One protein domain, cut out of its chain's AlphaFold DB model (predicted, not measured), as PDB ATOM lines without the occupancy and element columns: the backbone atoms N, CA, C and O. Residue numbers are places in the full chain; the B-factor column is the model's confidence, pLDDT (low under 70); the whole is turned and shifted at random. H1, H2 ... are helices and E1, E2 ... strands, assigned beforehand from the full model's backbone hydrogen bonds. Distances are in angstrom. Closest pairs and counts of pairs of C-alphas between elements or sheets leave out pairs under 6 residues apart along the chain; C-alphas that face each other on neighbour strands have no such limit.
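What this domain is: This is residues 21 to 223 of the 229 residues of an uncharacterized protein of Halorubrum chaoviator (strain DSM 11365 / JCM 9573 / AUS-1) (UniProt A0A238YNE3). A strongly twisted sheet of seven strands runs through the middle of the domain, with helices H2 and H4 side by side over one face and H1 over the other, in three layers. The short helix H3 lies far from the middle, and long loops lie at the margins. The printed part has 203 residues, with five named helices and seven strands in the order H1 E1 E2 E3 H2 E4 H3 H4 E5 H5 E6 E7; the mixed sheet runs E1 E2 E3 E4 E5 E6 E7. The class is mixed, helices and strands, with 100 residues in named elements, under half. The whole is compact, with a radius of gyration of the C-alphas of 16.0 A, and rounded, spanning 46 by 38 by 32 A.

How they stand to each other: In the sheet, E3, residues 68 to 74, and E4, residues 115 to 120, are parallel neighbours, with N 72 and O 117 at 2.8 A. E4 is parallel to E5, residues 183 to 189, with N 118 and O 185 at 2.9 A. E1, residues 37 to 41, E2, residues 60 to 63, and E3 form a meander, each strand the antiparallel neighbour of the one before, with N 39 and O 61 at 2.8 A and N 62 and O 69 at 2.9 A. E5 is antiparallel to E6, residues 205 to 210, with N 186 and O 208 at 2.8 A. E6 and E7, residues 217 to 222, form a hairpin, with N 218 and O 209 at 2.8 A. H2, residues 80 to 99, is on the sheet at a height of 8.2 A and runs along the strands; the closest C-alphas of H2 and E4 are those of Ala 90 and Val 116, 5.9 A apart. H4, residues 160 to 175, is on the same face at a height of 8.7 A, over E5 and only just over E6, on which 3 of its C-alphas fall; its closest C-alphas to E5 are those of Ile 166 and Gly 185, 5.4 A apart. H2 and H4 touch at a shallow tilt of 29 degrees, the same way, closest at the C-alphas of Val 91 and Ala 173, 6.3 A apart. H1, residues 21 to 31, is on the opposite face; its C-alpha 28 is 6.2 A from C-alpha 38 of E1, the closest pair of the two. E3, H2, E4 and E4, H3 H4, E5 are strand-helix-strand units, parallel neighbour strands with helices between, both with right-handed crossovers. H3, residues 143 to 150, is only just not on the sheet, with 4 pairs of C-alphas within 10 A, and is apart from H4. H5, residues 190 to 193, only grazes the sheet with residues 190 to 192. In H1, H2, H3 and H4 every O i to N i+4 pair is within hydrogen-bond range; H5 is too short for one.

Where its parts are: E3 is 19.3 A long, E5 17.9 A, H2 29.0 A and H4 22.3 A from first to last C-alpha. H1 begins at C-alpha 21 (-31.728, 2.114, 6.018), and E7 ends at C-alpha 222 (-9.861, -1.857, -2.793).

The domain as a whole: The C-alphas farthest apart, those of Asn 45 and Asp 143, are 50.6 A apart. The printed part has no cut. The links E1 to E2, H2 to E4, E4 to H3 and H5 to E6 are long. The mean pLDDT of the printed part is 84.9; residues 43 to 46, 103, 131 to 141 and 195 to 202 are under 70.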
ATOM      1  N   GLU A  21     -31.791   1.061   7.040       89.62
ATOM      2  CA  GLU A  21     -31.728   2.114   6.018       89.62
ATOM      3  C   GLU A  21     -30.537   3.047   6.257       89.62
ATOM      4  O   GLU A  21     -29.829   3.400   5.315       89.62
ATOM      5  N   LYS A  22     -30.246   3.355   7.527       91.06
ATOM      6  CA  LYS A  22     -29.045   4.105   7.898       91.06
ATOM      7  C   LYS A  22     -27.769   3.366   7.495       91.06
ATOM      8  O   LYS A  22     -26.905   3.969   6.872       91.06
ATOM      9  N   VAL A  23     -27.671   2.068   7.792       92.62
ATOM     10  CA  VAL A  23     -26.490   1.263   7.427       92.62
ATOM     11  C   VAL A  23     -26.319   1.176   5.909       92.62
ATOM     12  O   VAL A  23     -25.207   1.329   5.413       92.62
ATOM     13  N   LEU A  24     -27.410   0.996   5.157       93.12
ATOM     14  CA  LEU A  24     -27.384   1.038   3.692       93.12
ATOM     15  C   LEU A  24     -26.858   2.383   3.174       93.12
ATOM     16  O   LEU A  24     -26.013   2.394   2.282       93.12
ATOM     17  N   ALA A  25     -27.320   3.502   3.736       91.94
ATOM     18  CA  ALA A  25     -26.880   4.842   3.346       91.94
ATOM     19  C   ALA A  25     -25.418   5.114   3.710       91.94
ATOM     20  O   ALA A  25     -24.683   5.667   2.893       91.94
ATOM     21  N   ASP A  26     -24.983   4.694   4.896       92.31
ATOM     22  CA  ASP A  26     -23.606   4.873   5.354       92.31
ATOM     23  C   ASP A  26     -22.632   4.031   4.507       92.31
ATOM     24  O   ASP A  26     -21.624   4.557   4.037       92.31
ATOM     25  N   ILE A  27     -22.979   2.774   4.197       93.62
ATOM     26  CA  ILE A  27     -22.213   1.926   3.264       93.62
ATOM     27  C   ILE A  27     -22.225   2.514   1.849       93.62
ATOM     28  O   ILE A  27     -21.183   2.571   1.204       93.62
ATOM     29  N   SER A  28     -23.377   2.984   1.363       93.50
ATOM     30  CA  SER A  28     -23.471   3.585   0.027       93.50
ATOM     31  C   SER A  28     -22.570   4.811  -0.086       93.50
ATOM     32  O   SER A  28     -21.834   4.919  -1.061       93.50
ATOM     33  N   ARG A  29     -22.571   5.705   0.915       91.38
ATOM     34  CA  ARG A  29     -21.679   6.876   0.948       91.38
ATOM     35  C   ARG A  29     -20.210   6.492   1.012       91.38
ATOM     36  O   ARG A  29     -19.401   7.145   0.370       91.38
ATOM     37  N   TRP A  30     -19.878   5.455   1.775       91.88
ATOM     38  CA  TRP A  30     -18.502   4.989   1.888       91.88
ATOM     39  C   TRP A  30     -17.953   4.444   0.560       91.88
ATOM     40  O   TRP A  30     -16.794   4.680   0.243       91.88
ATOM     41  N   ILE A  31     -18.790   3.754  -0.221       91.69
ATOM     42  CA  ILE A  31     -18.403   3.135  -1.500       91.69
ATOM     43  C   ILE A  31     -18.489   4.098  -2.689       91.69
ATOM     44  O   ILE A  31     -17.736   3.958  -3.651       91.69
ATOM     45  N   SER A  32     -19.433   5.040  -2.662       89.81
ATOM     46  CA  SER A  32     -19.729   5.879  -3.826       89.81
ATOM     47  C   SER A  32     -18.572   6.822  -4.142       89.81
ATOM     48  O   SER A  32     -18.142   7.613  -3.306       89.81
ATOM     49  N   THR A  33     -18.122   6.775  -5.389       87.62
ATOM     50  CA  THR A  33     -17.134   7.691  -5.970       87.62
ATOM     51  C   THR A  33     -17.578   8.044  -7.389       87.62
ATOM     52  O   THR A  33     -18.545   7.475  -7.893       87.62
ATOM     53  N   ASP A  34     -16.847   8.916  -8.084       85.94
ATOM     54  CA  ASP A  34     -17.131   9.242  -9.493       85.94
ATOM     55  C   ASP A  34     -17.092   8.015 -10.431       85.94
ATOM     56  O   ASP A  34     -17.608   8.071 -11.546       85.94
ATOM     57  N   GLN A  35     -16.474   6.910  -9.998       87.88
ATOM     58  CA  GLN A  35     -16.296   5.684 -10.785       87.88
ATOM     59  C   GLN A  35     -17.144   4.507 -10.291       87.88
ATOM     60  O   GLN A  35     -17.129   3.452 -10.922       87.88
ATOM     61  N   VAL A  36     -17.855   4.666  -9.172       91.25
ATOM     62  CA  VAL A  36     -18.586   3.578  -8.513       91.25
ATOM     63  C   VAL A  36     -20.022   4.009  -8.275       91.25
ATOM     64  O   VAL A  36     -20.295   4.934  -7.508       91.25
ATOM     65  N   SER A  37     -20.949   3.304  -8.914       92.69
ATOM     66  CA  SER A  37     -22.383   3.507  -8.761       92.69
ATOM     67  C   SER A  37     -22.976   2.472  -7.810       92.69
ATOM     68  O   SER A  37     -22.753   1.270  -7.946       92.69
ATOM     69  N   VAL A  38     -23.780   2.937  -6.854       93.38
ATOM     70  CA  VAL A  38     -24.487   2.070  -5.905       93.38
ATOM     71  C   VAL A  38     -25.981   2.101  -6.199       93.38
ATOM     72  O   VAL A  38     -26.603   3.164  -6.225       93.38
ATOM     73  N   PHE A  39     -26.568   0.922  -6.385       93.12
ATOM     74  CA  PHE A  39     -27.985   0.746  -6.679       93.12
ATOM     75  C   PHE A  39     -28.666  -0.024  -5.562       93.12
ATOM     76  O   PHE A  39     -28.246  -1.116  -5.188       93.12
ATOM     77  N   TRP A  40     -29.757   0.521  -5.047       92.94
ATOM     78  CA  TRP A  40     -30.536  -0.097  -3.988       92.94
ATOM     79  C   TRP A  40     -31.568  -1.057  -4.563       92.94
ATOM     80  O   TRP A  40     -32.182  -0.791  -5.599       92.94
ATOM     81  N   GLN A  41     -31.812  -2.168  -3.875       88.19
ATOM     82  CA  GLN A  41     -32.965  -3.003  -4.178       88.19
ATOM     83  C   GLN A  41     -34.225  -2.136  -4.010       88.19
ATOM     84  O   GLN A  41     -34.405  -1.551  -2.946       88.19
ATOM     85  N   GLN A  42     -35.027  -2.020  -5.078       75.25
ATOM     86  CA  GLN A  42     -36.215  -1.162  -5.245       75.25
ATOM     87  C   GLN A  42     -36.894  -0.602  -3.974       75.25
ATOM     88  O   GLN A  42     -37.121  -1.319  -2.999       75.25
ATOM     89  N   ASN A  43     -37.415   0.629  -4.139       57.12
ATOM     90  CA  ASN A  43     -38.450   1.321  -3.344       57.12
ATOM     91  C   ASN A  43     -37.991   2.528  -2.504       57.12
ATOM     92  O   ASN A  43     -38.553   2.801  -1.445       57.12
ATOM     93  N   THR A  44     -37.023   3.307  -2.996       59.34
ATOM     94  CA  THR A  44     -36.841   4.687  -2.525       59.34
ATOM     95  C   THR A  44     -36.679   5.616  -3.726       59.34
ATOM     96  O   THR A  44     -35.952   5.299  -4.658       59.34
ATOM     97  N   ASN A  45     -37.325   6.784  -3.706       66.75
ATOM     98  CA  ASN A  45     -37.037   7.856  -4.671       66.75
ATOM     99  C   ASN A  45     -35.711   8.578  -4.346       66.75
ATOM    100  O   ASN A  45     -35.382   9.574  -4.985       66.75
ATOM    101  N   ARG A  46     -34.993   8.114  -3.311       69.00
ATOM    102  CA  ARG A  46     -33.809   8.757  -2.732       69.00
ATOM    103  C   ARG A  46     -32.505   8.273  -3.362       69.00
ATOM    104  O   ARG A  46     -31.557   9.046  -3.432       69.00
ATOM    105  N   TYR A  47     -32.463   7.026  -3.836       78.56
ATOM    106  CA  TYR A  47     -31.258   6.411  -4.390       78.56
ATOM    107  C   TYR A  47     -31.536   5.743  -5.739       78.56
ATOM    108  O   TYR A  47     -32.647   5.247  -5.953       78.56
ATOM    109  N   PRO A  48     -30.537   5.679  -6.644       87.62
ATOM    110  CA  PRO A  48     -30.605   4.801  -7.804       87.62
ATOM    111  C   PRO A  48     -30.986   3.388  -7.365       87.62
ATOM    112  O   PRO A  48     -30.496   2.899  -6.349       87.62
ATOM    113  N   SER A  49     -31.866   2.728  -8.112       89.88
ATOM    114  CA  SER A  49     -32.398   1.427  -7.714       89.88
ATOM    115  C   SER A  49     -32.363   0.399  -8.834       89.88
ATOM    116  O   SER A  49     -32.360   0.767 -10.007       89.88
ATOM    117  N   PHE A  50     -32.421  -0.877  -8.463       88.69
ATOM    118  CA  PHE A  50     -32.610  -1.999  -9.379       88.69
ATOM    119  C   PHE A  50     -33.801  -2.868  -8.954       88.69
ATOM    120  O   PHE A  50     -34.128  -2.987  -7.766       88.69
ATOM    121  N   THR A  51     -34.436  -3.499  -9.940       85.56
ATOM    122  CA  THR A  51     -35.518  -4.469  -9.751       85.56
ATOM    123  C   THR A  51     -34.928  -5.880  -9.730       85.56
ATOM    124  O   THR A  51     -34.336  -6.299 -10.722       85.56
ATOM    125  N   PRO A  52     -35.043  -6.648  -8.636       80.12
ATOM    126  CA  PRO A  52     -34.590  -8.032  -8.636       80.12
ATOM    127  C   PRO A  52     -35.588  -8.935  -9.375       80.12
ATOM    128  O   PRO A  52     -36.768  -8.959  -9.032       80.12
ATOM    129  N   VAL A  53     -35.097  -9.760 -10.301       74.25
ATOM    130  CA  VAL A  53     -35.922 -10.734 -11.053       74.25
ATOM    131  C   VAL A  53     -36.223 -12.018 -10.258       74.25
ATOM    132  O   VAL A  53     -37.068 -12.819 -10.637       74.25
ATOM    133  N   GLY A  54     -35.618 -12.194  -9.077       78.88
ATOM    134  CA  GLY A  54     -35.853 -13.359  -8.218       78.88
ATOM    135  C   GLY A  54     -35.522 -13.125  -6.746       78.88
ATOM    136  O   GLY A  54     -34.894 -12.129  -6.378       78.88
ATOM    137  N   ARG A  55     -35.940 -14.059  -5.879       85.19
ATOM    138  CA  ARG A  55     -35.635 -14.067  -4.435       85.19
ATOM    139  C   ARG A  55     -34.909 -15.360  -4.025       85.19
ATOM    140  O   ARG A  55     -35.187 -16.392  -4.624       85.19
ATOM    141  N   PRO A  56     -34.042 -15.328  -2.991       89.25
ATOM    142  CA  PRO A  56     -33.609 -14.145  -2.229       89.25
ATOM    143  C   PRO A  56     -32.771 -13.201  -3.097       89.25
ATOM    144  O   PRO A  56     -32.138 -13.674  -4.026       89.25
ATOM    145  N   ALA A  57     -32.793 -11.893  -2.828       90.00
ATOM    146  CA  ALA A  57     -32.101 -10.862  -3.612       90.00
ATOM    147  C   ALA A  57     -31.112 -10.059  -2.747       90.00
ATOM    148  O   ALA A  57     -31.338  -9.957  -1.531       90.00
ATOM    149  N   PRO A  58     -30.040  -9.503  -3.347       93.69
ATOM    150  CA  PRO A  58     -29.144  -8.597  -2.641       93.69
ATOM    151  C   PRO A  58     -29.857  -7.293  -2.286       93.69
ATOM    152  O   PRO A  58     -30.847  -6.936  -2.919       93.69
ATOM    153  N   ASP A  59     -29.347  -6.609  -1.266       93.88
ATOM    154  CA  ASP A  59     -29.871  -5.320  -0.815       93.88
ATOM    155  C   ASP A  59     -29.285  -4.157  -1.635       93.88
ATOM    156  O   ASP A  59     -29.996  -3.189  -1.899       93.88
ATOM    157  N   LEU A  60     -28.022  -4.269  -2.068       94.44
ATOM    158  CA  LEU A  60     -27.373  -3.325  -2.983       94.44
ATOM    159  C   LEU A  60     -26.690  -4.060  -4.144       94.44
ATOM    160  O   LEU A  60     -26.230  -5.194  -3.984       94.44
ATOM    161  N   LEU A  61     -26.565  -3.372  -5.273       94.50
ATOM    162  CA  LEU A  61     -25.561  -3.646  -6.293       94.50
ATOM    163  C   LEU A  61     -24.536  -2.519  -6.290       94.50
ATOM    164  O   LEU A  61     -24.906  -1.347  -6.231       94.50
ATOM    165  N   VAL A  62     -23.265  -2.888  -6.336       94.44
ATOM    166  CA  VAL A  62     -22.139  -1.965  -6.470       94.44
ATOM    167  C   VAL A  62     -21.525  -2.242  -7.825       94.44
ATOM    168  O   VAL A  62     -20.973  -3.320  -8.029       94.44
ATOM    169  N   ASP A  63     -21.686  -1.296  -8.736       93.44
ATOM    170  CA  ASP A  63     -21.190  -1.377 -10.102       93.44
ATOM    171  C   ASP A  63     -20.085  -0.343 -10.264       93.44
ATOM    172  O   ASP A  63     -20.331   0.861 -10.129       93.44
ATOM    173  N   ASP A  64     -18.867  -0.800 -10.510       87.56
ATOM    174  CA  ASP A  64     -17.810   0.088 -10.972       87.56
ATOM    175  C   ASP A  64     -17.613  -0.075 -12.488       87.56
ATOM    176  O   ASP A  64     -18.442  -0.644 -13.189       87.56
ATOM    177  N   THR A  65     -16.530   0.460 -13.042       81.38
ATOM    178  CA  THR A  65     -16.268   0.362 -14.488       81.38
ATOM    179  C   THR A  65     -15.938  -1.046 -15.009       81.38
ATOM    180  O   THR A  65     -15.875  -1.227 -16.227       81.38
ATOM    181  N   LYS A  66     -15.682  -2.032 -14.140       86.19
ATOM    182  CA  LYS A  66     -15.193  -3.371 -14.517       86.19
ATOM    183  C   LYS A  66     -15.895  -4.520 -13.810       86.19
ATOM    184  O   LYS A  66     -15.900  -5.628 -14.337       86.19
ATOM    185  N   GLU A  67     -16.377  -4.296 -12.608       91.12
ATOM    186  CA  GLU A  67     -16.792  -5.298 -11.659       91.12
ATOM    187  C   GLU A  67     -18.155  -4.931 -11.073       91.12
ATOM    188  O   GLU A  67     -18.450  -3.779 -10.745       91.12
ATOM    189  N   LEU A  68     -18.968  -5.965 -10.877       93.31
ATOM    190  CA  LEU A  68     -20.273  -5.866 -10.246       93.31
ATOM    191  C   LEU A  68     -20.259  -6.692  -8.960       93.31
ATOM    192  O   LEU A  68     -19.849  -7.852  -8.965       93.31
ATOM    193  N   TYR A  69     -20.763  -6.136  -7.862       94.50
ATOM    194  CA  TYR A  69     -20.904  -6.849  -6.592       94.50
ATOM    195  C   TYR A  69     -22.323  -6.778  -6.062       94.50
ATOM    196  O   TYR A  69     -22.984  -5.742  -6.102       94.50
ATOM    197  N   ALA A  70     -22.774  -7.894  -5.500       95.00
ATOM    198  CA  ALA A  70     -24.065  -8.012  -4.848       95.00
ATOM    199  C   ALA A  70     -23.880  -7.972  -3.332       95.00
ATOM    200  O   ALA A  70     -23.252  -8.858  -2.759       95.00
ATOM    201  N   LEU A  71     -24.435  -6.967  -2.658       96.31
ATOM    202  CA  LEU A  71     -24.248  -6.789  -1.217       96.31
ATOM    203  C   LEU A  71     -25.495  -7.206  -0.434       96.31
ATOM    204  O   LEU A  71     -26.613  -6.762  -0.696       96.31
ATOM    205  N   CYS A  72     -25.281  -8.030   0.586       96.19
ATOM    206  CA  CYS A  72     -26.221  -8.319   1.660       96.19
ATOM    207  C   CYS A  72     -25.878  -7.433   2.854       96.19
ATOM    208  O   CYS A  72     -24.939  -7.719   3.600       96.19
ATOM    209  N   VAL A  73     -26.644  -6.361   3.038       95.62
ATOM    210  CA  VAL A  73     -26.418  -5.408   4.126       95.62
ATOM    211  C   VAL A  73     -27.267  -5.795   5.326       95.62
ATOM    212  O   VAL A  73     -28.473  -6.042   5.206       95.62
ATOM    213  N   VAL A  74     -26.649  -5.818   6.502       93.94
ATOM    214  CA  VAL A  74     -27.330  -6.095   7.764       93.94
ATOM    215  C   VAL A  74     -26.979  -5.037   8.801       93.94
ATOM    216  O   VAL A  74     -25.821  -4.694   8.983       93.94
ATOM    217  N   HIS A  75     -28.009  -4.545   9.488       93.25
ATOM    218  CA  HIS A  75     -27.862  -3.762  10.711       93.25
ATOM    219  C   HIS A  75     -27.804  -4.726  11.892       93.25
ATOM    220  O   HIS A  75     -28.828  -5.309  12.284       93.25
ATOM    221  N   ALA A  76     -26.592  -4.987  12.377       85.38
ATOM    222  CA  ALA A  76     -26.351  -6.057  13.332       85.38
ATOM    223  C   ALA A  76     -26.729  -5.650  14.765       85.38
ATOM    224  O   ALA A  76     -27.257  -6.496  15.491       85.38
ATOM    225  N   GLU A  77     -26.496  -4.400  15.183       81.94
ATOM    226  CA  GLU A  77     -26.651  -3.930  16.581       81.94
ATOM    227  C   GLU A  77     -25.961  -4.864  17.592       81.94
ATOM    228  O   GLU A  77     -26.467  -5.154  18.674       81.94
ATOM    229  N   GLY A  78     -24.818  -5.430  17.200       76.75
ATOM    230  CA  GLY A  78     -24.096  -6.442  17.976       76.75
ATOM    231  C   GLY A  78     -24.716  -7.838  18.030       76.75
ATOM    232  O   GLY A  78     -24.182  -8.726  18.703       76.75
ATOM    233  N   SER A  79     -25.771  -8.102  17.261       85.56
ATOM    234  CA  SER A  79     -26.281  -9.455  17.059       85.56
ATOM    235  C   SER A  79     -25.417 -10.240  16.073       85.56
ATOM    236  O   SER A  79     -25.456 -10.057  14.858       85.56
ATOM    237  N   SER A  80     -24.666 -11.201  16.605       87.75
ATOM    238  CA  SER A  80     -23.895 -12.150  15.789       87.75
ATOM    239  C   SER A  80     -24.764 -13.152  15.036       87.75
ATOM    240  O   SER A  80     -24.283 -13.800  14.111       87.75
ATOM    241  N   GLU A  81     -26.010 -13.342  15.463       90.25
ATOM    242  CA  GLU A  81     -26.974 -14.205  14.782       90.25
ATOM    243  C   GLU A  81     -27.402 -13.581  13.455       90.25
ATOM    244  O   GLU A  81     -27.232 -14.219  12.420       90.25
ATOM    245  N   LYS A  82     -27.776 -12.292  13.460       91.31
ATOM    246  CA  LYS A  82     -28.123 -11.543  12.241       91.31
ATOM    247  C   LYS A  82     -27.010 -11.584  11.188       91.31
ATOM    248  O   LYS A  82     -27.282 -11.692   9.997       91.31
ATOM    249  N   ILE A  83     -25.746 -11.539  11.618       92.75
ATOM    250  CA  ILE A  83     -24.591 -11.642  10.712       92.75
ATOM    251  C   ILE A  83     -24.517 -13.040  10.085       92.75
ATOM    252  O   ILE A  83     -24.321 -13.164   8.880       92.75
ATOM    253  N   ARG A  84     -24.716 -14.106  10.870       91.50
ATOM    254  CA  ARG A  84     -24.736 -15.482  10.342       91.50
ATOM    255  C   ARG A  84     -25.904 -15.704   9.385       91.50
ATOM    256  O   ARG A  84     -25.711 -16.309   8.334       91.50
ATOM    257  N   GLU A  85     -27.084 -15.178   9.705       92.81
ATOM    258  CA  GLU A  85     -28.244 -15.194   8.808       92.81
ATOM    259  C   GLU A  85     -27.959 -14.450   7.498       92.81
ATOM    260  O   GLU A  85     -28.329 -14.934   6.428       92.81
ATOM    261  N   ALA A  86     -27.246 -13.318   7.555       93.75
ATOM    262  CA  ALA A  86     -26.830 -12.584   6.364       93.75
ATOM    263  C   ALA A  86     -25.898 -13.415   5.465       93.75
ATOM    264  O   ALA A  86     -26.051 -13.378   4.247       93.75
ATOM    265  N   PHE A  87     -25.006 -14.234   6.034       94.44
ATOM    266  CA  PHE A  87     -24.201 -15.174   5.244       94.44
ATOM    267  C   PHE A  87     -25.021 -16.314   4.644       94.44
ATOM    268  O   PHE A  87     -24.785 -16.685   3.498       94.44
ATOM    269  N   VAL A  88     -26.011 -16.846   5.365       93.81
ATOM    270  CA  VAL A  88     -26.941 -17.829   4.786       93.81
ATOM    271  C   VAL A  88     -27.706 -17.205   3.613       93.81
ATOM    272  O   VAL A  88     -27.811 -17.819   2.552       93.81
ATOM    273  N   LYS A  89     -28.184 -15.961   3.764       93.75
ATOM    274  CA  LYS A  89     -28.806 -15.193   2.676       93.75
ATOM    275  C   LYS A  89     -27.835 -15.019   1.501       93.75
ATOM    276  O   LYS A  89     -28.241 -15.281   0.372       93.75
ATOM    277  N   ALA A  90     -26.585 -14.631   1.755       95.19
ATOM    278  CA  ALA A  90     -25.563 -14.442   0.726       95.19
ATOM    279  C   ALA A  90     -25.277 -15.734  -0.053       95.19
ATOM    280  O   ALA A  90     -25.288 -15.709  -1.279       95.19
ATOM    281  N   VAL A  91     -25.121 -16.874   0.631       94.31
ATOM    282  CA  VAL A  91     -24.933 -18.181  -0.025       94.31
ATOM    283  C   VAL A  91     -26.153 -18.562  -0.865       94.31
ATOM    284  O   VAL A  91     -25.992 -19.031  -1.985       94.31
ATOM    285  N   ASN A  92     -27.374 -18.323  -0.382       93.50
ATOM    286  CA  ASN A  92     -28.579 -18.627  -1.161       93.50
ATOM    287  C   ASN A  92     -28.744 -17.697  -2.381       93.50
ATOM    288  O   ASN A  92     -29.272 -18.120  -3.406       93.50
ATOM    289  N   ILE A  93     -28.313 -16.433  -2.285       93.06
ATOM    290  CA  ILE A  93     -28.261 -15.514  -3.436       93.06
ATOM    291  C   ILE A  93     -27.211 -15.989  -4.435       93.06
ATOM    292  O   ILE A  93     -27.512 -16.055  -5.621       93.06
ATOM    293  N   TRP A  94     -26.016 -16.341  -3.957       93.81
ATOM    294  CA  TRP A  94     -24.942 -16.896  -4.774       93.81
ATOM    295  C   TRP A  94     -25.409 -18.137  -5.536       93.81
ATOM    296  O   TRP A  94     -25.309 -18.173  -6.756       93.81
ATOM    297  N   GLU A  95     -26.004 -19.109  -4.843       92.56
ATOM    298  CA  GLU A  95     -26.501 -20.350  -5.447       92.56
ATOM    299  C   GLU A  95     -27.534 -20.058  -6.539       92.56
ATOM    300  O   GLU A  95     -27.473 -20.628  -7.627       92.56
ATOM    301  N   ARG A  96     -28.441 -19.108  -6.280       90.81
ATOM    302  CA  ARG A  96     -29.413 -18.649  -7.271       90.81
ATOM    303  C   ARG A  96     -28.729 -18.013  -8.480       90.81
ATOM    304  O   ARG A  96     -29.080 -18.365  -9.591       90.81
ATOM    305  N   MET A  97     -27.786 -17.094  -8.274       89.94
ATOM    306  CA  MET A  97     -27.088 -16.390  -9.360       89.94
ATOM    307  C   MET A  97     -26.221 -17.327 -10.206       89.94
ATOM    308  O   MET A  97     -26.088 -17.104 -11.401       89.94
ATOM    309  N   VAL A  98     -25.656 -18.378  -9.608       90.12
ATOM    310  CA  VAL A  98     -24.914 -19.412 -10.343       90.12
ATOM    311  C   VAL A  98     -25.857 -20.288 -11.171       90.12
ATOM    312  O   VAL A  98     -25.512 -20.672 -12.285       90.12
ATOM    313  N   ALA A  99     -27.033 -20.625 -10.638       88.88
ATOM    314  CA  ALA A  99     -28.007 -21.459 -11.341       88.88
ATOM    315  C   ALA A  99     -28.775 -20.697 -12.434       88.88
ATOM    316  O   ALA A  99     -29.091 -21.271 -13.475       88.88
ATOM    317  N   ASP A 100     -29.094 -19.433 -12.170       85.75
ATOM    318  CA  ASP A 100     -29.893 -18.546 -13.011       85.75
ATOM    319  C   ASP A 100     -29.361 -17.106 -12.854       85.75
ATOM    320  O   ASP A 100     -29.752 -16.384 -11.919       85.75
ATOM    321  N   PRO A 101     -28.390 -16.712 -13.703       78.12
ATOM    322  CA  PRO A 101     -27.804 -15.383 -13.669       78.12
ATOM    323  C   PRO A 101     -28.879 -14.294 -13.742       78.12
ATOM    324  O   PRO A 101     -29.849 -14.417 -14.489       78.12
ATOM    325  N   PRO A 102     -28.755 -13.231 -12.933       75.06
ATOM    326  CA  PRO A 102     -29.772 -12.198 -12.867       75.06
ATOM    327  C   PRO A 102     -29.855 -11.417 -14.185       75.06
ATOM    328  O   PRO A 102     -28.908 -10.747 -14.571       75.06
ATOM    329  N   ASP A 103     -31.025 -11.437 -14.819       68.44
ATOM    330  CA  ASP A 103     -31.340 -10.550 -15.940       68.44
ATOM    331  C   ASP A 103     -31.824  -9.202 -15.396       68.44
ATOM    332  O   ASP A 103     -32.991  -9.029 -15.048       68.44
ATOM    333  N   TYR A 104     -30.913  -8.263 -15.181       75.19
ATOM    334  CA  TYR A 104     -31.298  -6.950 -14.683       75.19
ATOM    335  C   TYR A 104     -31.937  -6.108 -15.792       75.19
ATOM    336  O   TYR A 104     -31.447  -6.059 -16.910       75.19
ATOM    337  N   GLU A 105     -32.977  -5.331 -15.468       70.38
ATOM    338  CA  GLU A 105     -33.641  -4.412 -16.420       70.38
ATOM    339  C   GLU A 105     -32.735  -3.263 -16.934       70.38
ATOM    340  O   GLU A 105     -33.192  -2.378 -17.662       70.38
ATOM    341  N   ARG A 106     -31.464  -3.226 -16.518       77.12
ATOM    342  CA  ARG A 106     -30.457  -2.215 -16.842       77.12
ATOM    343  C   ARG A 106     -29.111  -2.896 -17.098       77.12
ATOM    344  O   ARG A 106     -28.755  -3.828 -16.385       77.12
ATOM    345  N   ASP A 107     -28.342  -2.319 -18.019       83.69
ATOM    346  CA  ASP A 107     -26.958  -2.705 -18.290       83.69
ATOM    347  C   ASP A 107     -26.019  -2.278 -17.144       83.69
ATOM    348  O   ASP A 107     -25.920  -1.089 -16.824       83.69
ATOM    349  N   PHE A 108     -25.334  -3.254 -16.546       89.94
ATOM    350  CA  PHE A 108     -24.237  -3.078 -15.583       89.94
ATOM    351  C   PHE A 108     -22.885  -3.399 -16.241       89.94
ATOM    352  O   PHE A 108     -22.846  -3.909 -17.363       89.94
ATOM    353  N   SER A 109     -21.768  -3.150 -15.548       85.38
ATOM    354  CA  SER A 109     -20.425  -3.490 -16.055       85.38
ATOM    355  C   SER A 109     -20.228  -4.985 -16.338       85.38
ATOM    356  O   SER A 109     -19.415  -5.350 -17.193       85.38
ATOM    357  N   LYS A 110     -20.990  -5.850 -15.654       86.31
ATOM    358  CA  LYS A 110     -21.031  -7.302 -15.859       86.31
ATOM    359  C   LYS A 110     -22.461  -7.832 -15.826       86.31
ATOM    360  O   LYS A 110     -23.296  -7.348 -15.069       86.31
ATOM    361  N   GLU A 111     -22.705  -8.898 -16.588       85.19
ATOM    362  CA  GLU A 111     -23.977  -9.639 -16.570       85.19
ATOM    363  C   GLU A 111     -24.217 -10.338 -15.220       85.19
ATOM    364  O   GLU A 111     -25.349 -10.440 -14.755       85.19
ATOM    365  N   ALA A 112     -23.146 -10.783 -14.555       89.25
ATOM    366  CA  ALA A 112     -23.201 -11.422 -13.247       89.25
ATOM    367  C   ALA A 112     -22.233 -10.751 -12.258       89.25
ATOM    368  O   ALA A 112     -21.136 -10.348 -12.653       89.25
ATOM    369  N   PRO A 113     -22.598 -10.654 -10.966       92.00
ATOM    370  CA  PRO A 113     -21.682 -10.157  -9.953       92.00
ATOM    371  C   PRO A 113     -20.467 -11.071  -9.778       92.00
ATOM    372  O   PRO A 113     -20.611 -12.288  -9.715       92.00
ATOM    373  N   SER A 114     -19.293 -10.490  -9.568       93.06
ATOM    374  CA  SER A 114     -18.062 -11.219  -9.235       93.06
ATOM    375  C   SER A 114     -18.079 -11.776  -7.816       93.06
ATOM    376  O   SER A 114     -17.377 -12.734  -7.495       93.06
ATOM    377  N   GLY A 115     -18.900 -11.193  -6.939       93.75
ATOM    378  CA  GLY A 115     -19.052 -11.666  -5.573       93.75
ATOM    379  C   GLY A 115     -20.368 -11.261  -4.927       93.75
ATOM    380  O   GLY A 115     -20.880 -10.157  -5.133       93.75
ATOM    381  N   VAL A 116     -20.884 -12.158  -4.084       95.56
ATOM    382  CA  VAL A 116     -21.954 -11.866  -3.128       95.56
ATOM    383  C   VAL A 116     -21.326 -11.594  -1.762       95.56
ATOM    384  O   VAL A 116     -20.791 -12.495  -1.108       95.56
ATOM    385  N   LEU A 117     -21.368 -10.336  -1.338       97.25
ATOM    386  CA  LEU A 117     -20.656  -9.829  -0.171       97.25
ATOM    387  C   LEU A 117     -21.621  -9.517   0.971       97.25
ATOM    388  O   LEU A 117     -22.676  -8.925   0.766       97.25
ATOM    389  N   VAL A 118     -21.250  -9.867   2.197       97.25
ATOM    390  CA  VAL A 118     -21.937  -9.398   3.406       97.25
ATOM    391  C   VAL A 118     -21.282  -8.112   3.902       97.25
ATOM    392  O   VAL A 118     -20.057  -8.016   3.952       97.25
ATOM    393  N   ALA A 119     -22.093  -7.136   4.299       96.75
ATOM    394  CA  ALA A 119     -21.614  -5.885   4.874       96.75
ATOM    395  C   ALA A 119     -22.444  -5.491   6.103       96.75
ATOM    396  O   ALA A 119     -23.657  -5.729   6.148       96.75
ATOM    397  N   THR A 120     -21.791  -4.890   7.096       95.25
ATOM    398  CA  THR A 120     -22.435  -4.373   8.314       95.25
ATOM    399  C   THR A 120     -21.963  -2.957   8.610       95.25
ATOM    400  O   THR A 120     -21.041  -2.449   7.973       95.25
ATOM    401  N   GLU A 121     -22.542  -2.327   9.630       92.75
ATOM    402  CA  GLU A 121     -22.057  -1.052  10.166       92.75
ATOM    403  C   GLU A 121     -20.594  -1.096  10.653       92.75
ATOM    404  O   GLU A 121     -19.991  -0.052  10.864       92.75
ATOM    405  N   GLN A 122     -20.019  -2.289  10.845       92.69
ATOM    406  CA  GLN A 122     -18.633  -2.487  11.280       92.69
ATOM    407  C   GLN A 122     -17.657  -2.680  10.108       92.69
ATOM    408  O   GLN A 122     -16.444  -2.686  10.311       92.69
ATOM    409  N   SER A 123     -18.160  -2.825   8.874       93.19
ATOM    410  CA  SER A 123     -17.323  -3.071   7.692       93.19
ATOM    411  C   SER A 123     -16.250  -1.996   7.492       93.19
ATOM    412  O   SER A 123     -15.142  -2.328   7.071       93.19
ATOM    413  N   LEU A 124     -16.543  -0.742   7.864       89.94
ATOM    414  CA  LEU A 124     -15.610   0.391   7.808       89.94
ATOM    415  C   LEU A 124     -14.384   0.202   8.720       89.94
ATOM    416  O   LEU A 124     -13.303   0.714   8.426       89.94
ATOM    417  N   ASP A 125     -14.527  -0.581   9.789       87.94
ATOM    418  CA  ASP A 125     -13.450  -0.938  10.717       87.94
ATOM    419  C   ASP A 125     -12.753  -2.259  10.340       87.94
ATOM    420  O   ASP A 125     -11.828  -2.712  11.018       87.94
ATOM    421  N   GLY A 126     -13.161  -2.887   9.231       89.38
ATOM    422  CA  GLY A 126     -12.551  -4.112   8.713       89.38
ATOM    423  C   GLY A 126     -13.079  -5.401   9.347       89.38
ATOM    424  O   GLY A 126     -12.479  -6.464   9.186       89.38
ATOM    425  N   HIS A 127     -14.207  -5.359  10.055       90.56
ATOM    426  CA  HIS A 127     -14.845  -6.553  10.614       90.56
ATOM    427  C   HIS A 127     -16.362  -6.521  10.463       90.56
ATOM    428  O   HIS A 127     -16.959  -5.483  10.241       90.56
ATOM    429  N   LEU A 128     -17.018  -7.677  10.578       91.88
ATOM    430  CA  LEU A 128     -18.481  -7.748  10.468       91.88
ATOM    431  C   LEU A 128     -19.181  -7.717  11.826       91.88
ATOM    432  O   LEU A 128     -20.327  -7.284  11.925       91.88
ATOM    433  N   PHE A 129     -18.503  -8.192  12.870       89.88
ATOM    434  CA  PHE A 129     -19.047  -8.334  14.219       89.88
ATOM    435  C   PHE A 129     -18.637  -7.148  15.078       89.88
ATOM    436  O   PHE A 129     -17.474  -6.769  15.038       89.88
ATOM    437  N   SER A 130     -19.544  -6.600  15.891       81.50
ATOM    438  CA  SER A 130     -19.140  -5.605  16.887       81.50
ATOM    439  C   SER A 130     -18.419  -6.275  18.064       81.50
ATOM    440  O   SER A 130     -18.747  -7.395  18.488       81.50
ATOM    441  N   GLY A 131     -17.380  -5.602  18.551       65.12
ATOM    442  CA  GLY A 131     -16.398  -6.148  19.475       65.12
ATOM    443  C   GLY A 131     -16.936  -6.448  20.875       65.12
ATOM    444  O   GLY A 131     -17.357  -5.564  21.615       65.12
ATOM    445  N   ASN A 132     -16.799  -7.705  21.294       53.53
ATOM    446  CA  ASN A 132     -16.352  -8.014  22.652       53.53
ATOM    447  C   ASN A 132     -14.877  -8.407  22.514       53.53
ATOM    448  O   ASN A 132     -14.577  -9.211  21.636       53.53
ATOM    449  N   LYS A 133     -13.990  -7.919  23.396       54.12
ATOM    450  CA  LYS A 133     -12.505  -8.032  23.367       54.12
ATOM    451  C   LYS A 133     -11.880  -9.375  22.921       54.12
ATOM    452  O   LYS A 133     -10.705  -9.416  22.584       54.12
ATOM    453  N   ASN A 134     -12.629 -10.476  22.935       51.00
ATOM    454  CA  ASN A 134     -12.178 -11.797  22.490       51.00
ATOM    455  C   ASN A 134     -12.412 -12.083  20.995       51.00
ATOM    456  O   ASN A 134     -11.773 -12.980  20.457       51.00
ATOM    457  N   ARG A 135     -13.323 -11.368  20.322       54.78
ATOM    458  CA  ARG A 135     -13.646 -11.564  18.892       54.78
ATOM    459  C   ARG A 135     -12.814 -10.694  17.958       54.78
ATOM    460  O   ARG A 135     -12.685 -11.037  16.788       54.78
ATOM    461  N   ASP A 136     -12.185  -9.666  18.521       59.22
ATOM    462  CA  ASP A 136     -11.322  -8.734  17.799       59.22
ATOM    463  C   ASP A 136      -9.853  -9.182  17.774       59.22
ATOM    464  O   ASP A 136      -8.957  -8.402  17.455       59.22
ATOM    465  N   GLN A 137      -9.569 -10.432  18.154       63.62
ATOM    466  CA  GLN A 137      -8.198 -10.921  18.133       63.62
ATOM    467  C   GLN A 137      -7.746 -11.133  16.684       63.62
ATOM    468  O   GLN A 137      -8.408 -11.875  15.946       63.62
ATOM    469  N   PRO A 138      -6.628 -10.508  16.274       65.81
ATOM    470  CA  PRO A 138      -6.068 -10.749  14.962       65.81
ATOM    471  C   PRO A 138      -5.644 -12.214  14.832       65.81
ATOM    472  O   PRO A 138      -5.135 -12.822  15.782       65.81
ATOM    473  N   VAL A 139      -5.853 -12.787  13.648       69.31
ATOM    474  CA  VAL A 139      -5.392 -14.144  13.328       69.31
ATOM    475  C   VAL A 139      -3.863 -14.209  13.450       69.31
ATOM    476  O   VAL A 139      -3.155 -13.302  13.016       69.31
ATOM    477  N   ARG A 140      -3.337 -15.276  14.070       65.38
ATOM    478  CA  ARG A 140      -1.887 -15.467  14.242       65.38
ATOM    479  C   ARG A 140      -1.190 -15.641  12.888       65.38
ATOM    480  O   ARG A 140      -1.697 -16.340  12.016       65.38
ATOM    481  N   PHE A 141      -0.004 -15.053  12.761       68.00
ATOM    482  CA  PHE A 141       0.843 -15.135  11.573       68.00
ATOM    483  C   PHE A 141       1.471 -16.535  11.441       68.00
ATOM    484  O   PHE A 141       2.143 -17.000  12.363       68.00
ATOM    485  N   SER A 142       1.236 -17.200  10.309       77.19
ATOM    486  CA  SER A 142       2.007 -18.353   9.822       77.19
ATOM    487  C   SER A 142       2.760 -17.957   8.549       77.19
ATOM    488  O   SER A 142       2.362 -16.997   7.887       77.19
ATOM    489  N   ASP A 143       3.808 -18.701   8.186       80.19
ATOM    490  CA  ASP A 143       4.597 -18.424   6.974       80.19
ATOM    491  C   ASP A 143       3.723 -18.467   5.706       80.19
ATOM    492  O   ASP A 143       3.754 -17.537   4.904       80.19
ATOM    493  N   ASP A 144       2.841 -19.467   5.592       82.25
ATOM    494  CA  ASP A 144       1.880 -19.578   4.481       82.25
ATOM    495  C   ASP A 144       0.940 -18.365   4.397       82.25
ATOM    496  O   ASP A 144       0.594 -17.897   3.312       82.25
ATOM    497  N   ARG A 145       0.533 -17.813   5.553       84.00
ATOM    498  CA  ARG A 145      -0.302 -16.608   5.588       84.00
ATOM    499  C   ARG A 145       0.484 -15.405   5.087       84.00
ATOM    500  O   ARG A 145      -0.066 -14.621   4.323       84.00
ATOM    501  N   GLN A 146       1.735 -15.251   5.520       84.56
ATOM    502  CA  GLN A 146       2.571 -14.141   5.071       84.56
ATOM    503  C   GLN A 146       2.763 -14.190   3.555       84.56
ATOM    504  O   GLN A 146       2.609 -13.170   2.899       84.56
ATOM    505  N   GLN A 147       2.980 -15.379   2.993       85.06
ATOM    506  CA  GLN A 147       3.068 -15.553   1.548       85.06
ATOM    507  C   GLN A 147       1.774 -15.136   0.828       85.06
ATOM    508  O   GLN A 147       1.843 -14.421  -0.168       85.06
ATOM    509  N   ALA A 148       0.601 -15.535   1.326       85.00
ATOM    510  CA  ALA A 148      -0.681 -15.134   0.739       85.00
ATOM    511  C   ALA A 148      -0.937 -13.617   0.847       85.00
ATOM    512  O   ALA A 148      -1.507 -13.017  -0.063       85.00
ATOM    513  N   VAL A 149      -0.485 -12.986   1.933       86.38
ATOM    514  CA  VAL A 149      -0.509 -11.526   2.100       86.38
ATOM    515  C   VAL A 149       0.424 -10.843   1.096       86.38
ATOM    516  O   VAL A 149       0.014  -9.909   0.416       86.38
ATOM    517  N   ASP A 150       1.657 -11.333   0.950       84.62
ATOM    518  CA  ASP A 150       2.651 -10.777   0.020       84.62
ATOM    519  C   ASP A 150       2.210 -10.911  -1.450       84.62
ATOM    520  O   ASP A 150       2.620 -10.124  -2.302       84.62
ATOM    521  N   GLN A 151       1.355 -11.894  -1.745       84.56
ATOM    522  CA  GLN A 151       0.740 -12.107  -3.058       84.56
ATOM    523  C   GLN A 151      -0.575 -11.329  -3.259       84.56
ATOM    524  O   GLN A 151      -1.154 -11.398  -4.343       84.56
ATOM    525  N   GLY A 152      -1.047 -10.582  -2.255       84.00
ATOM    526  CA  GLY A 152      -2.273  -9.779  -2.336       84.00
ATOM    527  C   GLY A 152      -3.574 -10.581  -2.222       84.00
ATOM    528  O   GLY A 152      -4.645 -10.076  -2.547       84.00
ATOM    529  N   PHE A 153      -3.521 -11.835  -1.769       84.50
ATOM    530  CA  PHE A 153      -4.726 -12.644  -1.553       84.50
ATOM    531  C   PHE A 153      -5.396 -12.348  -0.210       84.50
ATOM    532  O   PHE A 153      -6.613 -12.468  -0.081       84.50
ATOM    533  N   LEU A 154      -4.617 -11.961   0.801       87.81
ATOM    534  CA  LEU A 154      -5.109 -11.674   2.146       87.81
ATOM    535  C   LEU A 154      -4.717 -10.265   2.599       87.81
ATOM    536  O   LEU A 154      -3.605  -9.827   2.303       87.81
ATOM    537  N   PRO A 155      -5.556  -9.607   3.417       87.56
ATOM    538  CA  PRO A 155      -5.137  -8.407   4.126       87.56
ATOM    539  C   PRO A 155      -4.052  -8.697   5.170       87.56
ATOM    540  O   PRO A 155      -3.970  -9.800   5.735       87.56
ATOM    541  N   GLN A 156      -3.277  -7.672   5.538       85.69
ATOM    542  CA  GLN A 156      -2.251  -7.786   6.589       85.69
ATOM    543  C   GLN A 156      -2.843  -8.270   7.921       85.69
ATOM    544  O   GLN A 156      -2.216  -9.066   8.630       85.69
ATOM    545  N   ARG A 157      -4.072  -7.852   8.241       85.62
ATOM    546  CA  ARG A 157      -4.815  -8.224   9.451       85.62
ATOM    547  C   ARG A 157      -6.160  -8.851   9.095       85.62
ATOM    548  O   ARG A 157      -6.834  -8.433   8.169       85.62
ATOM    549  N   GLU A 158      -6.594  -9.814   9.897       85.38
ATOM    550  CA  GLU A 158      -7.944 -10.377   9.829       85.38
ATOM    551  C   GLU A 158      -8.490 -10.539  11.240       85.38
ATOM    552  O   GLU A 158      -7.756 -10.922  12.154       85.38
ATOM    553  N   PHE A 159      -9.789 -10.323  11.408       87.06
ATOM    554  CA  PHE A 159     -10.486 -10.606  12.656       87.06
ATOM    555  C   PHE A 159     -11.039 -12.029  12.641       87.06
ATOM    556  O   PHE A 159     -11.760 -12.403  11.713       87.06
ATOM    557  N   ALA A 160     -10.727 -12.818  13.674       86.06
ATOM    558  CA  ALA A 160     -11.004 -14.256  13.692       86.06
ATOM    559  C   ALA A 160     -12.475 -14.603  13.393       86.06
ATOM    560  O   ALA A 160     -12.739 -15.468  12.562       86.06
ATOM    561  N   ALA A 161     -13.433 -13.896  14.002       88.25
ATOM    562  CA  ALA A 161     -14.859 -14.158  13.784       88.25
ATOM    563  C   ALA A 161     -15.313 -13.839  12.346       88.25
ATOM    564  O   ALA A 161     -16.053 -14.615  11.743       88.25
ATOM    565  N   THR A 162     -14.845 -12.717  11.785       90.62
ATOM    566  CA  THR A 162     -15.097 -12.322  10.387       90.62
ATOM    567  C   THR A 162     -14.514 -13.353   9.424       90.62
ATOM    568  O   THR A 162     -15.196 -13.838   8.524       90.62
ATOM    569  N   GLN A 163     -13.269 -13.756   9.654       88.19
ATOM    570  CA  GLN A 163     -12.591 -14.751   8.838       88.19
ATOM    571  C   GLN A 163     -13.292 -16.116   8.916       88.19
ATOM    572  O   GLN A 163     -13.456 -16.783   7.892       88.19
ATOM    573  N   GLU A 164     -13.696 -16.560  10.108       90.19
ATOM    574  CA  GLU A 164     -14.361 -17.852  10.309       90.19
ATOM    575  C   GLU A 164     -15.690 -17.922   9.555       90.19
ATOM    576  O   GLU A 164     -15.961 -18.920   8.879       90.19
ATOM    577  N   VAL A 165     -16.501 -16.861   9.620       92.00
ATOM    578  CA  VAL A 165     -17.800 -16.851   8.941       92.00
ATOM    579  C   VAL A 165     -17.646 -16.802   7.418       92.00
ATOM    580  O   VAL A 165     -18.323 -17.570   6.734       92.00
ATOM    581  N   ILE A 166     -16.699 -16.014   6.889       93.06
ATOM    582  CA  ILE A 166     -16.410 -15.959   5.445       93.06
ATOM    583  C   ILE A 166     -15.955 -17.334   4.945       93.06
ATOM    584  O   ILE A 166     -16.525 -17.869   3.995       93.06
ATOM    585  N   ARG A 167     -14.978 -17.959   5.621       91.81
ATOM    586  CA  ARG A 167     -14.477 -19.285   5.218       91.81
ATOM    587  C   ARG A 167     -15.538 -20.377   5.367       91.81
ATOM    588  O   ARG A 167     -15.550 -21.316   4.576       91.81
ATOM    589  N   SER A 168     -16.438 -20.269   6.343       92.56
ATOM    590  CA  SER A 168     -17.560 -21.206   6.477       92.56
ATOM    591  C   SER A 168     -18.547 -21.065   5.319       92.56
ATOM    592  O   SER A 168     -18.925 -22.071   4.725       92.56
ATOM    593  N   ALA A 169     -18.919 -19.835   4.954       91.94
ATOM    594  CA  ALA A 169     -19.794 -19.571   3.813       91.94
ATOM    595  C   ALA A 169     -19.183 -20.064   2.493       91.94
ATOM    596  O   ALA A 169     -19.863 -20.736   1.719       91.94
ATOM    597  N   TRP A 170     -17.885 -19.822   2.283       92.88
ATOM    598  CA  TRP A 170     -17.147 -20.363   1.141       92.88
ATOM    599  C   TRP A 170     -17.184 -21.895   1.090       92.88
ATOM    600  O   TRP A 170     -17.483 -22.457   0.039       92.88
ATOM    601  N   ARG A 171     -16.949 -22.589   2.215       90.50
ATOM    602  CA  ARG A 171     -17.046 -24.060   2.267       90.50
ATOM    603  C   ARG A 171     -18.438 -24.554   1.881       90.50
ATOM    604  O   ARG A 171     -18.543 -25.482   1.090       90.50
ATOM    605  N   PHE A 172     -19.495 -23.903   2.367       90.69
ATOM    606  CA  PHE A 172     -20.858 -24.248   1.957       90.69
ATOM    607  C   PHE A 172     -21.091 -24.036   0.458       90.69
ATOM    608  O   PHE A 172     -21.680 -24.901  -0.185       90.69
ATOM    609  N   ALA A 173     -20.620 -22.924  -0.109       89.19
ATOM    610  CA  ALA A 173     -20.723 -22.669  -1.546       89.19
ATOM    611  C   ALA A 173     -19.944 -23.718  -2.365       89.19
ATOM    612  O   ALA A 173     -20.437 -24.239  -3.367       89.19
ATOM    613  N   LYS A 174     -18.752 -24.099  -1.898       89.12
ATOM    614  CA  LYS A 174     -17.927 -25.152  -2.501       89.12
ATOM    615  C   LYS A 174     -18.636 -26.505  -2.508       89.12
ATOM    616  O   LYS A 174     -18.686 -27.157  -3.550       89.12
ATOM    617  N   ASP A 175     -19.236 -26.893  -1.386       88.62
ATOM    618  CA  ASP A 175     -19.948 -28.170  -1.249       88.62
ATOM    619  C   ASP A 175     -21.222 -28.241  -2.117       88.62
ATOM    620  O   ASP A 175     -21.657 -29.331  -2.486       88.62
ATOM    621  N   ARG A 176     -21.812 -27.093  -2.484       85.31
ATOM    622  CA  ARG A 176     -23.035 -26.992  -3.307       85.31
ATOM    623  C   ARG A 176     -22.794 -26.951  -4.823       85.31
ATOM    624  O   ARG A 176     -23.714 -26.660  -5.576       85.31
ATOM    625  N   GLY A 177     -21.587 -27.275  -5.285       75.38
ATOM    626  CA  GLY A 177     -21.270 -27.404  -6.717       75.38
ATOM    627  C   GLY A 177     -20.248 -26.395  -7.234       75.38
ATOM    628  O   GLY A 177     -19.699 -26.598  -8.317       75.38
ATOM    629  N   GLY A 178     -19.928 -25.384  -6.423       75.12
ATOM    630  CA  GLY A 178     -18.911 -24.371  -6.676       75.12
ATOM    631  C   GLY A 178     -19.105 -23.533  -7.951       75.12
ATOM    632  O   GLY A 178     -19.841 -23.885  -8.863       75.12
ATOM    633  N   SER A 179     -18.420 -22.398  -8.023       79.88
ATOM    634  CA  SER A 179     -18.352 -21.522  -9.193       79.88
ATOM    635  C   SER A 179     -16.917 -21.008  -9.324       79.88
ATOM    636  O   SER A 179     -16.228 -20.865  -8.310       79.88
ATOM    637  N   ASP A 180     -16.475 -20.787 -10.563       84.88
ATOM    638  CA  ASP A 180     -15.219 -20.093 -10.889       84.88
ATOM    639  C   ASP A 180     -15.458 -18.595 -11.165       84.88
ATOM    640  O   ASP A 180     -14.515 -17.857 -11.420       84.88
ATOM    641  N   GLU A 181     -16.715 -18.143 -11.141       87.81
ATOM    642  CA  GLU A 181     -17.106 -16.809 -11.619       87.81
ATOM    643  C   GLU A 181     -17.651 -15.924 -10.499       87.81
ATOM    644  O   GLU A 181     -17.323 -14.743 -10.428       87.81
ATOM    645  N   ILE A 182     -18.461 -16.498  -9.601       92.81
ATOM    646  CA  ILE A 182     -19.121 -15.757  -8.523       92.81
ATOM    647  C   ILE A 182     -18.586 -16.233  -7.179       92.81
ATOM    648  O   ILE A 182     -18.729 -17.403  -6.803       92.81
ATOM    649  N   GLY A 183     -18.003 -15.304  -6.432       94.19
ATOM    650  CA  GLY A 183     -17.503 -15.531  -5.089       94.19
ATOM    651  C   GLY A 183     -18.520 -15.277  -3.982       94.19
ATOM    652  O   GLY A 183     -19.585 -14.692  -4.190       94.19
ATOM    653  N   VAL A 184     -18.162 -15.681  -2.764       94.75
ATOM    654  CA  VAL A 184     -18.893 -15.326  -1.538       94.75
ATOM    655  C   VAL A 184     -17.918 -14.752  -0.523       94.75
ATOM    656  O   VAL A 184     -16.825 -15.292  -0.327       94.75
ATOM    657  N   GLY A 185     -18.302 -13.658   0.128       95.62
ATOM    658  CA  GLY A 185     -17.391 -12.960   1.021       95.62
ATOM    659  C   GLY A 185     -18.004 -11.810   1.794       95.62
ATOM    660  O   GLY A 185     -19.166 -11.856   2.200       95.62
ATOM    661  N   ALA A 186     -17.193 -10.786   2.019       96.00
ATOM    662  CA  ALA A 186     -17.538  -9.608   2.786       96.00
ATOM    663  C   ALA A 186     -16.991  -8.332   2.144       96.00
ATOM    664  O   ALA A 186     -15.931  -8.346   1.521       96.00
ATOM    665  N   LEU A 187     -17.703  -7.229   2.355       95.88
ATOM    666  CA  LEU A 187     -17.156  -5.895   2.160       95.88
ATOM    667  C   LEU A 187     -16.467  -5.473   3.460       95.88
ATOM    668  O   LEU A 187     -17.111  -5.438   4.516       95.88
ATOM    669  N   LEU A 188     -15.178  -5.168   3.379       94.25
ATOM    670  CA  LEU A 188     -14.327  -4.783   4.502       94.25
ATOM    671  C   LEU A 188     -13.513  -3.541   4.128       94.25
ATOM    672  O   LEU A 188     -13.638  -3.012   3.033       94.25
ATOM    673  N   SER A 189     -12.709  -3.053   5.063       91.38
ATOM    674  CA  SER A 189     -11.951  -1.812   4.932       91.38
ATOM    675  C   SER A 189     -10.468  -2.082   4.699       91.38
ATOM    676  O   SER A 189      -9.894  -2.967   5.343       91.38
ATOM    677  N   SER A 190      -9.825  -1.274   3.852       88.00
ATOM    678  CA  SER A 190      -8.370  -1.293   3.632       88.00
ATOM    679  C   SER A 190      -7.566  -0.949   4.891       88.00
ATOM    680  O   SER A 190      -6.360  -1.188   4.952       88.00
ATOM    681  N   ARG A 191      -8.234  -0.514   5.971       87.00
ATOM    682  CA  ARG A 191      -7.666  -0.450   7.329       87.00
ATOM    683  C   ARG A 191      -7.012  -1.757   7.770       87.00
ATOM    684  O   ARG A 191      -6.109  -1.750   8.604       87.00
ATOM    685  N   LEU A 192      -7.444  -2.888   7.220       86.31
ATOM    686  CA  LEU A 192      -6.819  -4.175   7.496       86.31
ATOM    687  C   LEU A 192      -5.356  -4.265   7.024       86.31
ATOM    688  O   LEU A 192      -4.635  -5.128   7.526       86.31
ATOM    689  N   ASP A 193      -4.899  -3.363   6.151       84.00
ATOM    690  CA  ASP A 193      -3.511  -3.277   5.680       84.00
ATOM    691  C   ASP A 193      -2.668  -2.220   6.398       84.00
ATOM    692  O   ASP A 193      -1.437  -2.209   6.261       84.00
ATOM    693  N   SER A 194      -3.280  -1.345   7.203       74.88
ATOM    694  CA  SER A 194      -2.528  -0.323   7.927       74.88
ATOM    695  C   SER A 194      -1.783  -0.931   9.124       74.88
ATOM    696  O   SER A 194      -2.334  -1.631   9.981       74.88
ATOM    697  N   LYS A 195      -0.470  -0.667   9.182       60.97
ATOM    698  CA  LYS A 195       0.401  -1.079  10.302       60.97
ATOM    699  C   LYS A 195       0.241  -0.190  11.538       60.97
ATOM    700  O   LYS A 195       0.663  -0.579  12.621       60.97
ATOM    701  N   GLU A 196      -0.373   0.977  11.380       56.25
ATOM    702  CA  GLU A 196      -0.614   1.949  12.442       56.25
ATOM    703  C   GLU A 196      -2.115   2.249  12.536       56.25
ATOM    704  O   GLU A 196      -2.799   2.312  11.514       56.25
ATOM    705  N   ASP A 197      -2.612   2.513  13.750       53.31
ATOM    706  CA  ASP A 197      -3.856   3.275  13.967       53.31
ATOM    707  C   ASP A 197      -3.613   4.749  13.590       53.31
ATOM    708  O   ASP A 197      -3.829   5.677  14.372       53.31
ATOM    709  N   THR A 198      -3.072   4.980  12.395       49.03
ATOM    710  CA  THR A 198      -2.990   6.314  11.832       49.03
ATOM    711  C   THR A 198      -4.419   6.772  11.602       49.03
ATOM    712  O   THR A 198      -5.239   6.068  11.013       49.03
ATOM    713  N   GLN A 199      -4.737   7.954  12.124       47.44
ATOM    714  CA  GLN A 199      -6.018   8.631  11.937       47.44
ATOM    715  C   GLN A 199      -6.154   9.136  10.491       47.44
ATOM    716  O   GLN A 199      -6.445  10.304  10.258       47.44
ATOM    717  N   SER A 200      -5.886   8.279   9.502       50.12
ATOM    718  CA  SER A 200      -6.426   8.475   8.165       50.12
ATOM    719  C   SER A 200      -7.940   8.444   8.321       50.12
ATOM    720  O   SER A 200      -8.497   7.418   8.710       50.12
ATOM    721  N   GLU A 201      -8.595   9.584   8.113       55.72
ATOM    722  CA  GLU A 201     -10.040   9.723   8.327       55.72
ATOM    723  C   GLU A 201     -10.867   8.925   7.309       55.72
ATOM    724  O   GLU A 201     -12.069   8.753   7.499       55.72
ATOM    725  N   GLN A 202     -10.239   8.384   6.261       68.00
ATOM    726  CA  GLN A 202     -10.930   7.651   5.212       68.00
ATOM    727  C   GLN A 202     -10.094   6.447   4.768       68.00
ATOM    728  O   GLN A 202      -8.980   6.594   4.271       68.00
ATOM    729  N   TYR A 203     -10.617   5.250   5.027       83.19
ATOM    730  CA  TYR A 203     -10.094   3.990   4.507       83.19
ATOM    731  C   TYR A 203     -10.966   3.540   3.342       83.19
ATOM    732  O   TYR A 203     -12.182   3.756   3.361       83.19
ATOM    733  N   ASP A 204     -10.357   2.891   2.361       89.62
ATOM    734  CA  ASP A 204     -11.050   2.467   1.153       89.62
ATOM    735  C   ASP A 204     -11.892   1.208   1.420       89.62
ATOM    736  O   ASP A 204     -11.471   0.318   2.172       89.62
ATOM    737  N   PRO A 205     -13.089   1.102   0.822       91.62
ATOM    738  CA  PRO A 205     -13.835  -0.144   0.804       91.62
ATOM    739  C   PRO A 205     -13.091  -1.178  -0.028       91.62
ATOM    740  O   PRO A 205     -12.495  -0.854  -1.046       91.62
ATOM    741  N   ALA A 206     -13.143  -2.434   0.383       91.44
ATOM    742  CA  ALA A 206     -12.456  -3.536  -0.266       91.44
ATOM    743  C   ALA A 206     -13.316  -4.802  -0.226       91.44
ATOM    744  O   ALA A 206     -13.988  -5.109   0.768       91.44
ATOM    745  N   ALA A 207     -13.307  -5.543  -1.330       92.12
ATOM    746  CA  ALA A 207     -14.026  -6.803  -1.442       92.12
ATOM    747  C   ALA A 207     -13.107  -7.950  -1.002       92.12
ATOM    748  O   ALA A 207     -12.047  -8.160  -1.582       92.12
ATOM    749  N   PHE A 208     -13.521  -8.717   0.009       92.81
ATOM    750  CA  PHE A 208     -12.817  -9.927   0.433       92.81
ATOM    751  C   PHE A 208     -13.698 -11.150   0.244       92.81
ATOM    752  O   PHE A 208     -14.648 -11.356   1.004       92.81
ATOM    753  N   TYR A 209     -13.397 -11.983  -0.746       92.56
ATOM    754  CA  TYR A 209     -14.222 -13.141  -1.069       92.56
ATOM    755  C   TYR A 209     -13.400 -14.316  -1.569       92.56
ATOM    756  O   TYR A 209     -12.218 -14.205  -1.862       92.56
ATOM    757  N   TYR A 210     -14.043 -15.474  -1.637       92.19
ATOM    758  CA  TYR A 210     -13.447 -16.687  -2.177       92.19
ATOM    759  C   TYR A 210     -14.283 -17.152  -3.357       92.19
ATOM    760  O   TYR A 210     -15.516 -17.199  -3.253       92.19
ATOM    761  N   LEU A 211     -13.617 -17.555  -4.436       91.69
ATOM    762  CA  LEU A 211     -14.256 -18.362  -5.462       91.69
ATOM    763  C   LEU A 211     -14.408 -19.797  -4.926       91.69
ATOM    764  O   LEU A 211     -13.440 -20.386  -4.437       91.69
ATOM    765  N   PRO A 212     -15.612 -20.389  -4.960       88.25
ATOM    766  CA  PRO A 212     -15.850 -21.711  -4.379       88.25
ATOM    767  C   PRO A 212     -14.953 -22.841  -4.909       88.25
ATOM    768  O   PRO A 212     -14.710 -23.816  -4.194       88.25
ATOM    769  N   ARG A 213     -14.460 -22.739  -6.146       87.62
ATOM    770  CA  ARG A 213     -13.556 -23.733  -6.747       87.62
ATOM    771  C   ARG A 213     -12.073 -23.484  -6.468       87.62
ATOM    772  O   ARG A 213     -11.282 -24.420  -6.581       87.62
ATOM    773  N   GLU A 214     -11.704 -22.289  -6.021       85.06
ATOM    774  CA  GLU A 214     -10.333 -21.959  -5.633       85.06
ATOM    775  C   GLU A 214     -10.042 -22.411  -4.195       85.06
ATOM    776  O   GLU A 214     -10.949 -22.645  -3.395       85.06
ATOM    777  N   SER A 215      -8.762 -22.610  -3.869       80.00
ATOM    778  CA  SER A 215      -8.299 -22.921  -2.506       80.00
ATOM    779  C   SER A 215      -7.923 -21.680  -1.698       80.00
ATOM    780  O   SER A 215      -7.823 -21.759  -0.474       80.00
ATOM    781  N   GLU A 216      -7.709 -20.564  -2.384       79.94
ATOM    782  CA  GLU A 216      -7.288 -19.279  -1.839       79.94
ATOM    783  C   GLU A 216      -8.409 -18.248  -2.050       79.94
ATOM    784  O   GLU A 216      -9.299 -18.470  -2.877       79.94
ATOM    785  N   PRO A 217      -8.443 -17.161  -1.260       76.88
ATOM    786  CA  PRO A 217      -9.359 -16.065  -1.530       76.88
ATOM    787  C   PRO A 217      -9.071 -15.453  -2.895       76.88
ATOM    788  O   PRO A 217      -7.918 -15.321  -3.302       76.88
ATOM    789  N   HIS A 218     -10.134 -15.021  -3.560       76.56
ATOM    790  CA  HIS A 218      -9.996 -14.205  -4.746       76.56
ATOM    791  C   HIS A 218      -9.533 -12.823  -4.288       76.56
ATOM    792  O   HIS A 218     -10.207 -12.210  -3.463       76.56
ATOM    793  N   ARG A 219      -8.346 -12.432  -4.768       73.62
ATOM    794  CA  ARG A 219      -7.607 -11.175  -4.545       73.62
ATOM    795  C   ARG A 219      -8.270 -10.141  -3.620       73.62
ATOM    796  O   ARG A 219      -9.363  -9.649  -3.883       73.62
ATOM    797  N   TRP A 220      -7.542  -9.744  -2.580       81.94
ATOM    798  CA  TRP A 220      -7.922  -8.663  -1.677       81.94
ATOM    799  C   TRP A 220      -7.571  -7.308  -2.310       81.94
ATOM    800  O   TRP A 220      -6.407  -6.913  -2.342       81.94
ATOM    801  N   GLU A 221      -8.576  -6.608  -2.838       77.00
ATOM    802  CA  GLU A 221      -8.391  -5.335  -3.548       77.00
ATOM    803  C   GLU A 221      -9.435  -4.283  -3.121       77.00
ATOM    804  O   GLU A 221     -10.581  -4.607  -2.784       77.00
ATOM    805  N   SER A 222      -9.013  -3.013  -3.118       77.75
ATOM    806  CA  SER A 222      -9.861  -1.857  -2.793       77.75
ATOM    807  C   SER A 222     -10.717  -1.424  -3.988       77.75
ATOM    808  O   SER A 222     -10.341  -1.622  -5.140       77.75
ATOM    809  N   ILE A 223     -11.860  -0.813  -3.695       73.25
ATOM    810  CA  ILE A 223     -12.844  -0.287  -4.640       73.25
ATOM    811  C   ILE A 223     -12.638   1.236  -4.760       73.25
ATOM    812  O   ILE A 223     -12.640   1.906  -3.725       73.25
TER     813      ILE A 223